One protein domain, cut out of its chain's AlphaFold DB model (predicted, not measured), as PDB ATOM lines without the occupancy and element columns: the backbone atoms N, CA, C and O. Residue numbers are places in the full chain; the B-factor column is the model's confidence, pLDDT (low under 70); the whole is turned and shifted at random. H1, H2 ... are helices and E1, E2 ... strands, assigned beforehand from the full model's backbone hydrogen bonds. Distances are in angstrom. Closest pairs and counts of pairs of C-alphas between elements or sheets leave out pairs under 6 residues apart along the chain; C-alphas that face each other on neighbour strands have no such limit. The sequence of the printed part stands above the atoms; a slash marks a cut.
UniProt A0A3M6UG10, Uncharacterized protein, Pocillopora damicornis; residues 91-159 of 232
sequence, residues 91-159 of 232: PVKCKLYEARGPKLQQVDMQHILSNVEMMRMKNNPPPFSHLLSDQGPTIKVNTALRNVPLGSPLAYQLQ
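AT A GLANCE: This is residues 91 to 159 of the 232 residues of an uncharacterized protein of Pocillopora damicornis (UniProt A0A3M6UG10). With little regular structure, this is a loose, elongated chain with two small ends: H1 with short H2 packed on it at one, the hairpin of E1 and E2 with H3 packed on it at the other. The 69 printed residues hold H1, H2, E1, E2 and H3 in that order, 27 residues in a mixed class, with an antiparallel sheet. The radius of gyration of the C-alphas is 14.7 A, the spans 47 by 24 by 14 A.

IN THESE COORDINATES: After unnamed residues 91 to 108, find C-alpha 109 at (25.046, 27.982, 0.103); H1 runs 16.0 A to residue 120. Then come H2, 127 to 130, E1, 140 to 142, E2, 147 to 149, and H3, 153 to 157, ending at (27.170, 51.181, 21.002).

HOW THE PARTS SIT: H1, with residues 116 to 120 alone, touches H2; the closest C-alphas, Val 116 and Ser 129, are 5.4 A apart. Look at N 141 and O 148, 2.8 A apart, within hydrogen-bond range across the hairpin E1 and E2. The closest C-alphas of E1 and H3, Val 141 and Ala 155, are 5.8 A apart. H1 and H3 are apart. In H1 and H3 every O i to N i+4 pair is within hydrogen-bond range; H2 is too short for one.

THE WHOLE: The C-alphas farthest apart, Asn 123 and Ala 144, are 47.8 A apart. The printed part has no cut, and no link between named elements is long. The model's pLDDT is under 70 at 32 residues, among them 91 to 99 and 130 to 138.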
ATOM      1  N   PRO A  91      15.347  44.251  -6.194       63.78
ATOM      2  CA  PRO A  91      15.023  44.689  -4.843       63.78
ATOM      3  C   PRO A  91      16.263  45.169  -4.087       63.78
ATOM      4  O   PRO A  91      17.362  44.635  -4.260       63.78
ATOM      5  N   VAL A  92      16.068  46.123  -3.175       65.19
ATOM      6  CA  VAL A  92      17.126  46.563  -2.258       65.19
ATOM      7  C   VAL A  92      17.550  45.393  -1.372       65.19
ATOM      8  O   VAL A  92      16.749  44.842  -0.617       65.19
ATOM      9  N   LYS A  93      18.831  45.021  -1.445       65.06
ATOM     10  CA  LYS A  93      19.428  43.978  -0.602       65.06
ATOM     11  C   LYS A  93      20.032  44.624   0.645       65.06
ATOM     12  O   LYS A  93      20.915  45.471   0.531       65.06
ATOM     13  N   CYS A  94      19.597  44.215   1.837       61.69
ATOM     14  CA  CYS A  94      20.229  44.644   3.085       61.69
ATOM     15  C   CYS A  94      21.444  43.754   3.384       61.69
ATOM     16  O   CYS A  94      21.288  42.571   3.662       61.69
ATOM     17  N   LYS A  95      22.652  44.330   3.332       65.75
ATOM     18  CA  LYS A  95      23.921  43.654   3.676       65.75
ATOM     19  C   LYS A  95      24.525  44.128   5.002       65.75
ATOM     20  O   LYS A  95      25.687  43.854   5.291       65.75
ATOM     21  N   LEU A  96      23.766  44.892   5.785       61.19
ATOM     22  CA  LEU A  96      24.268  45.518   7.008       61.19
ATOM     23  C   LEU A  96      24.422  44.491   8.143       61.19
ATOM     24  O   LEU A  96      25.422  44.465   8.857       61.19
ATOM     25  N   TYR A  97      23.462  43.582   8.303       67.75
ATOM     26  CA  TYR A  97      23.457  42.669   9.442       67.75
ATOM     27  C   TYR A  97      22.824  41.320   9.105       67.75
ATOM     28  O   TYR A  97      21.731  41.263   8.552       67.75
ATOM     29  N   GLU A  98      23.507  40.242   9.494       69.75
ATOM     30  CA  GLU A  98      22.995  38.872   9.464       69.75
ATOM     31  C   GLU A  98      22.673  38.447  10.902       69.75
ATOM     32  O   GLU A  98      23.568  38.333  11.742       69.75
ATOM     33  N   ALA A  99      21.385  38.246  11.188       67.81
ATOM     34  CA  ALA A  99      20.894  37.956  12.533       67.81
ATOM     35  C   ALA A  99      21.055  36.484  12.937       67.81
ATOM     36  O   ALA A  99      20.976  36.155  14.123       67.81
ATOM     37  N   ARG A 100      21.261  35.581  11.970       72.31
ATOM     38  CA  ARG A 100      21.414  34.150  12.243       72.31
ATOM     39  C   ARG A 100      22.697  33.890  13.028       72.31
ATOM     40  O   ARG A 100      23.766  34.388  12.681       72.31
ATOM     41  N   GLY A 101      22.611  33.055  14.062       67.50
ATOM     42  CA  GLY A 101      23.791  32.602  14.802       67.50
ATOM     43  C   GLY A 101      24.726  31.734  13.937       67.50
ATOM     44  O   GLY A 101      24.259  31.127  12.975       67.50
ATOM     45  N   PRO A 102      26.019  31.578  14.289       69.19
ATOM     46  CA  PRO A 102      27.008  30.878  13.454       69.19
ATOM     47  C   PRO A 102      26.623  29.444  13.060       69.19
ATOM     48  O   PRO A 102      26.908  29.006  11.952       69.19
ATOM     49  N   LYS A 103      25.926  28.717  13.944       68.38
ATOM     50  CA  LYS A 103      25.419  27.363  13.656       68.38
ATOM     51  C   LYS A 103      24.292  27.355  12.617       68.38
ATOM     52  O   LYS A 103      24.178  26.407  11.861       68.38
ATOM     53  N   LEU A 104      23.485  28.415  12.570       66.38
ATOM     54  CA  LEU A 104      22.400  28.602  11.598       66.38
ATOM     55  C   LEU A 104      22.890  29.241  10.288       66.38
ATOM     56  O   LEU A 104      22.139  29.308   9.319       66.38
ATOM     57  N   GLN A 105      24.136  29.725  10.260       64.81
ATOM     58  CA  GLN A 105      24.821  30.187   9.050       64.81
ATOM     59  C   GLN A 105      25.490  29.039   8.283       64.81
ATOM     60  O   GLN A 105      25.833  29.222   7.119       64.81
ATOM     61  N   GLN A 106      25.655  27.861   8.901       65.44
ATOM     62  CA  GLN A 106      26.075  26.633   8.219       65.44
ATOM     63  C   GLN A 106      24.919  26.093   7.381       65.44
ATOM     64  O   GLN A 106      24.304  25.079   7.698       65.44
ATOM     65  N   VAL A 107      24.585  26.822   6.327       65.88
ATOM     66  CA  VAL A 107      23.651  26.357   5.315       65.88
ATOM     67  C   VAL A 107      24.454  26.082   4.063       65.88
ATOM     68  O   VAL A 107      25.393  26.819   3.758       65.88
ATOM     69  N   ASP A 108      24.105  25.008   3.359       73.56
ATOM     70  CA  ASP A 108      24.692  24.730   2.058       73.56
ATOM     71  C   ASP A 108      24.306  25.859   1.095       73.56
ATOM     72  O   ASP A 108      23.204  25.908   0.540       73.56
ATOM     73  N   MET A 109      25.223  26.815   0.953       70.94
ATOM     74  CA  MET A 109      25.046  27.982   0.103       70.94
ATOM     75  C   MET A 109      24.838  27.568  -1.350       70.94
ATOM     76  O   MET A 109      24.114  28.261  -2.057       70.94
ATOM     77  N   GLN A 110      25.385  26.429  -1.784       73.00
ATOM     78  CA  GLN A 110      25.194  25.936  -3.142       73.00
ATOM     79  C   GLN A 110      23.724  25.576  -3.386       73.00
ATOM     80  O   GLN A 110      23.137  26.010  -4.377       73.00
ATOM     81  N   HIS A 111      23.107  24.867  -2.437       76.00
ATOM     82  CA  HIS A 111      21.689  24.510  -2.475       76.00
ATOM     83  C   HIS A 111      20.758  25.729  -2.319       76.00
ATOM     84  O   HIS A 111      19.695  25.800  -2.939       76.00
ATOM     85  N   ILE A 112      21.137  26.732  -1.517       74.56
ATOM     86  CA  ILE A 112      20.376  27.993  -1.443       74.56
ATOM     87  C   ILE A 112      20.436  28.728  -2.780       74.56
ATOM     88  O   ILE A 112      19.398  29.152  -3.283       74.56
ATOM     89  N   LEU A 113      21.630  28.879  -3.357       75.50
ATOM     90  CA  LEU A 113      21.826  29.600  -4.611       75.50
ATOM     91  C   LEU A 113      21.100  28.911  -5.771       75.50
ATOM     92  O   LEU A 113      20.464  29.600  -6.562       75.50
ATOM     93  N   SER A 114      21.087  27.573  -5.827       79.00
ATOM     94  CA  SER A 114      20.298  26.842  -6.826       79.00
ATOM     95  C   SER A 114      18.794  27.073  -6.661       79.00
ATOM     96  O   SER A 114      18.092  27.292  -7.644       79.00
ATOM     97  N   ASN A 115      18.282  27.087  -5.425       79.06
ATOM     98  CA  ASN A 115      16.868  27.368  -5.160       79.06
ATOM     99  C   ASN A 115      16.495  28.819  -5.485       79.06
ATOM    100  O   ASN A 115      15.418  29.079  -6.019       79.06
ATOM    101  N   VAL A 116      17.388  29.763  -5.196       76.69
ATOM    102  CA  VAL A 116      17.245  31.170  -5.579       76.69
ATOM    103  C   VAL A 116      17.189  31.321  -7.093       76.69
ATOM    104  O   VAL A 116      16.308  32.022  -7.586       76.69
ATOM    105  N   GLU A 117      18.064  30.634  -7.823       79.88
ATOM    106  CA  GLU A 117      18.085  30.664  -9.285       79.88
ATOM    107  C   GLU A 117      16.795  30.075  -9.870       79.88
ATOM    108  O   GLU A 117      16.142  30.704 -10.700       79.88
ATOM    109  N   MET A 118      16.327  28.937  -9.344       80.75
ATOM    110  CA  MET A 118      15.032  28.369  -9.736       80.75
ATOM    111  C   MET A 118      13.856  29.319  -9.471       80.75
ATOM    112  O   MET A 118      12.900  29.357 -10.245       80.75
ATOM    113  N   MET A 119      13.896  30.089  -8.381       77.38
ATOM    114  CA  MET A 119      12.863  31.082  -8.078       77.38
ATOM    115  C   MET A 119      12.959  32.322  -8.970       77.38
ATOM    116  O   MET A 119      11.917  32.883  -9.303       77.38
ATOM    117  N   ARG A 120      14.173  32.727  -9.366       72.88
ATOM    118  CA  ARG A 120      14.427  33.846 -10.287       72.88
ATOM    119  C   ARG A 120      13.956  33.562 -11.710       72.88
ATOM    120  O   ARG A 120      13.473  34.474 -12.363       72.88
ATOM    121  N   MET A 121      14.034  32.309 -12.155       77.75
ATOM    122  CA  MET A 121      13.593  31.884 -13.492       77.75
ATOM    123  C   MET A 121      12.062  31.832 -13.664       77.75
ATOM    124  O   MET A 121      11.571  31.525 -14.748       77.75
ATOM    125  N   LYS A 122      11.274  32.113 -12.615       76.12
ATOM    126  CA  LYS A 122       9.810  32.198 -12.720       76.12
ATOM    127  C   LYS A 122       9.389  33.528 -13.346       76.12
ATOM    128  O   LYS A 122       9.954  34.561 -13.020       76.12
ATOM    129  N   ASN A 123       8.302  33.516 -14.126       68.94
ATOM    130  CA  ASN A 123       7.703  34.726 -14.719       68.94
ATOM    131  C   ASN A 123       7.382  35.832 -13.697       68.94
ATOM    132  O   ASN A 123       7.321  37.000 -14.059       68.94
ATOM    133  N   ASN A 124       7.155  35.468 -12.431       69.69
ATOM    134  CA  ASN A 124       7.013  36.415 -11.331       69.69
ATOM    135  C   ASN A 124       7.815  35.905 -10.120       69.69
ATOM    136  O   ASN A 124       7.291  35.104  -9.332       69.69
ATOM    137  N   PRO A 125       9.100  36.273 -10.001       68.94
ATOM    138  CA  PRO A 125       9.927  35.824  -8.898       68.94
ATOM    139  C   PRO A 125       9.432  36.473  -7.598       68.94
ATOM    140  O   PRO A 125       9.192  37.682  -7.551       68.94
ATOM    141  N   PRO A 126       9.266  35.704  -6.509       71.56
ATOM    142  CA  PRO A 126       8.839  36.289  -5.250       71.56
ATOM    143  C   PRO A 126       9.911  37.268  -4.736       71.56
ATOM    144  O   PRO A 126      11.102  36.969  -4.868       71.56
ATOM    145  N   PRO A 127       9.546  38.389  -4.082       67.56
ATOM    146  CA  PRO A 127      10.506  39.419  -3.662       67.56
ATOM    147  C   PRO A 127      11.671  38.893  -2.808       67.56
ATOM    148  O   PRO A 127      12.799  39.370  -2.913       67.56
ATOM    149  N   PHE A 128      11.425  37.858  -1.996       68.25
ATOM    150  CA  PHE A 128      12.444  37.249  -1.141       68.25
ATOM    151  C   PHE A 128      13.486  36.410  -1.899       68.25
ATOM    152  O   PHE A 128      14.538  36.112  -1.339       68.25
ATOM    153  N   SER A 129      13.253  36.058  -3.168       70.25
ATOM    154  CA  SER A 129      14.246  35.347  -3.989       70.25
ATOM    155  C   SER A 129      15.543  36.153  -4.155       70.25
ATOM    156  O   SER A 129      16.629  35.584  -4.194       70.25
ATOM    157  N   HIS A 130      15.461  37.486  -4.136       67.25
ATOM    158  CA  HIS A 130      16.616  38.383  -4.227       67.25
ATOM    159  C   HIS A 130      17.323  38.600  -2.879       67.25
ATOM    160  O   HIS A 130      18.460  39.077  -2.857       67.25
ATOM    161  N   LEU A 131      16.665  38.260  -1.763       64.06
ATOM    162  CA  LEU A 131      17.202  38.440  -0.414       64.06
ATOM    163  C   LEU A 131      18.204  37.359  -0.031       64.06
ATOM    164  O   LEU A 131      18.961  37.580   0.891       64.06
ATOM    165  N   LEU A 132      18.237  36.207  -0.699       63.50
ATOM    166  CA  LEU A 132      19.054  35.070  -0.256       63.50
ATOM    167  C   LEU A 132      20.376  34.912  -1.027       63.50
ATOM    168  O   LEU A 132      21.212  34.101  -0.642       63.50
ATOM    169  N   SER A 133      20.580  35.677  -2.104       57.22
ATOM    170  CA  SER A 133      21.678  35.450  -3.057       57.22
ATOM    171  C   SER A 133      23.064  35.878  -2.551       57.22
ATOM    172  O   SER A 133      24.060  35.493  -3.148       57.22
ATOM    173  N   ASP A 134      23.148  36.700  -1.498       60.50
ATOM    174  CA  ASP A 134      24.419  37.223  -0.967       60.50
ATOM    175  C   ASP A 134      24.205  37.827   0.435       60.50
ATOM    176  O   ASP A 134      23.708  38.947   0.563       60.50
ATOM    177  N   GLN A 135      24.476  37.052   1.491       60.81
ATOM    178  CA  GLN A 135      24.172  37.407   2.895       60.81
ATOM    179  C   GLN A 135      25.411  37.727   3.740       60.81
ATOM    180  O   GLN A 135      25.326  37.871   4.959       60.81
ATOM    181  N   GLY A 136      26.582  37.850   3.112       62.19
ATOM    182  CA  GLY A 136      27.798  38.229   3.822       62.19
ATOM    183  C   GLY A 136      27.799  39.725   4.159       62.19
ATOM    184  O   GLY A 136      27.716  40.540   3.236       62.19
ATOM    185  N   PRO A 137      27.950  40.132   5.436       61.97
ATOM    186  CA  PRO A 137      28.153  41.538   5.751       61.97
ATOM    187  C   PRO A 137      29.465  42.013   5.129       61.97
ATOM    188  O   PRO A 137      30.541  41.497   5.440       61.97
ATOM    189  N   THR A 138      29.368  42.989   4.228       64.75
ATOM    190  CA  THR A 138      30.505  43.466   3.421       64.75
ATOM    191  C   THR A 138      31.483  44.299   4.250       64.75
ATOM    192  O   THR A 138      32.663  44.384   3.923       64.75
ATOM    193  N   ILE A 139      31.008  44.891   5.349       73.19
ATOM    194  CA  ILE A 139      31.783  45.798   6.196       73.19
ATOM    195  C   ILE A 139      31.662  45.348   7.652       73.19
ATOM    196  O   ILE A 139      30.565  45.090   8.155       73.19
ATOM    197  N   LYS A 140      32.804  45.261   8.337       78.94
ATOM    198  CA  LYS A 140      32.885  44.997   9.776       78.94
ATOM    199  C   LYS A 140      33.437  46.227  10.488       78.94
ATOM    200  O   LYS A 140      34.377  46.849  10.005       78.94
ATOM    201  N   VAL A 141      32.862  46.540  11.639       75.12
ATOM    202  CA  VAL A 141      33.275  47.620  12.536       75.12
ATOM    203  C   VAL A 141      34.021  47.007  13.712       75.12
ATOM    204  O   VAL A 141      33.555  46.034  14.313       75.12
ATOM    205  N   ASN A 142      35.187  47.565  14.035       75.62
ATOM    206  CA  ASN A 142      35.909  47.207  15.248       75.62
ATOM    207  C   ASN A 142      35.131  47.738  16.453       75.62
ATOM    208  O   ASN A 142      34.834  48.929  16.537       75.62
ATOM    209  N   THR A 143      34.807  46.845  17.380       75.25
ATOM    210  CA  THR A 143      34.225  47.226  18.665       75.25
ATOM    211  C   THR A 143      35.107  46.740  19.794       75.25
ATOM    212  O   THR A 143      35.900  45.815  19.613       75.25
ATOM    213  N   ALA A 144      34.897  47.322  20.971       69.56
ATOM    214  CA  ALA A 144      35.520  46.942  22.234       69.56
ATOM    215  C   ALA A 144      35.520  45.420  22.510       69.56
ATOM    216  O   ALA A 144      36.431  44.905  23.152       69.56
ATOM    217  N   LEU A 145      34.512  44.683  22.026       69.44
ATOM    218  CA  LEU A 145      34.389  43.239  22.256       69.44
ATOM    219  C   LEU A 145      34.964  42.393  21.116       69.44
ATOM    220  O   LEU A 145      35.598  41.369  21.372       69.44
ATOM    221  N   ARG A 146      34.703  42.782  19.861       76.19
ATOM    222  CA  ARG A 146      35.237  42.152  18.642       76.19
ATOM    223  C   ARG A 146      34.794  42.921  17.399       76.19
ATOM    224  O   ARG A 146      33.926  43.784  17.446       76.19
ATOM    225  N   ASN A 147      35.294  42.522  16.242       80.12
ATOM    226  CA  ASN A 147      34.778  42.974  14.960       80.12
ATOM    227  C   ASN A 147      33.369  42.408  14.743       80.12
ATOM    228  O   ASN A 147      33.173  41.189  14.755       80.12
ATOM    229  N   VAL A 148      32.411  43.295  14.512       77.50
ATOM    230  CA  VAL A 148      30.997  42.968  14.275       77.50
ATOM    231  C   VAL A 148      30.527  43.592  12.956       77.50
ATOM    232  O   VAL A 148      31.157  44.532  12.479       77.50
ATOM    233  N   PRO A 149      29.453  43.091  12.325       77.38
ATOM    234  CA  PRO A 149      28.906  43.688  11.104       77.38
ATOM    235  C   PRO A 149      28.495  45.156  11.287       77.38
ATOM    236  O   PRO A 149      27.916  45.510  12.323       77.38
ATOM    237  N   LEU A 150      28.760  45.991  10.278       72.50
ATOM    238  CA  LEU A 150      28.289  47.377  10.206       72.50
ATOM    239  C   LEU A 150      26.757  47.413  10.158       72.50
ATOM    240  O   LEU A 150      26.168  47.036   9.156       72.50
ATOM    241  N   GLY A 151      26.117  47.910  11.213       71.75
ATOM    242  CA  GLY A 151      24.657  47.890  11.354       71.75
ATOM    243  C   GLY A 151      24.165  47.014  12.503       71.75
ATOM    244  O   GLY A 151      23.011  47.135  12.905       71.75
ATOM    245  N   SER A 152      25.037  46.183  13.084       74.12
ATOM    246  CA  SER A 152      24.738  45.540  14.367       74.12
ATOM    247  C   SER A 152      24.598  46.586  15.486       74.12
ATOM    248  O   SER A 152      25.298  47.599  15.454       74.12
ATOM    249  N   PRO A 153      23.772  46.348  16.524       75.44
ATOM    250  CA  PRO A 153      23.668  47.267  17.663       75.44
ATOM    251  C   PRO A 153      25.028  47.564  18.311       75.44
ATOM    252  O   PRO A 153      25.341  48.713  18.625       75.44
ATOM    253  N   LEU A 154      25.877  46.536  18.414       75.25
ATOM    254  CA  LEU A 154      27.225  46.645  18.972       75.25
ATOM    255  C   LEU A 154      28.135  47.556  18.141       75.25
ATOM    256  O   LEU A 154      28.969  48.245  18.719       75.25
ATOM    257  N   ALA A 155      27.954  47.604  16.815       73.81
ATOM    258  CA  ALA A 155      28.726  48.493  15.950       73.81
ATOM    259  C   ALA A 155      28.499  49.974  16.277       73.81
ATOM    260  O   ALA A 155      29.407  50.761  16.058       73.81
ATOM    261  N   TYR A 156      27.329  50.342  16.807       76.62
ATOM    262  CA  TYR A 156      27.014  51.717  17.205       76.62
ATOM    263  C   TYR A 156      27.320  51.986  18.680       76.62
ATOM    264  O   TYR A 156      27.778  53.066  19.033       76.62
ATOM    265  N   GLN A 157      27.044  51.012  19.552       77.75
ATOM    266  CA  GLN A 157      27.170  51.181  21.002       77.75
ATOM    267  C   GLN A 157      28.612  51.065  21.498       77.75
ATOM    268  O   GLN A 157      28.964  51.687  22.494       77.75
ATOM    269  N   LEU A 158      29.423  50.234  20.841       75.62
ATOM    270  CA  LEU A 158      30.742  49.827  21.325       75.62
ATOM    271  C   LEU A 158      31.847  50.093  20.300       75.62
ATOM    272  O   LEU A 158      32.890  49.440  20.356       75.62
ATOM    273  N   GLN A 159      31.617  51.003  19.349       72.31
ATOM    274  CA  GLN A 159      32.595  51.342  18.318       72.31
ATOM    275  C   GLN A 159      33.908  51.784  18.966       72.31
ATOM    276  O   GLN A 159      33.942  52.750  19.728       72.31
TER     277      GLN A 159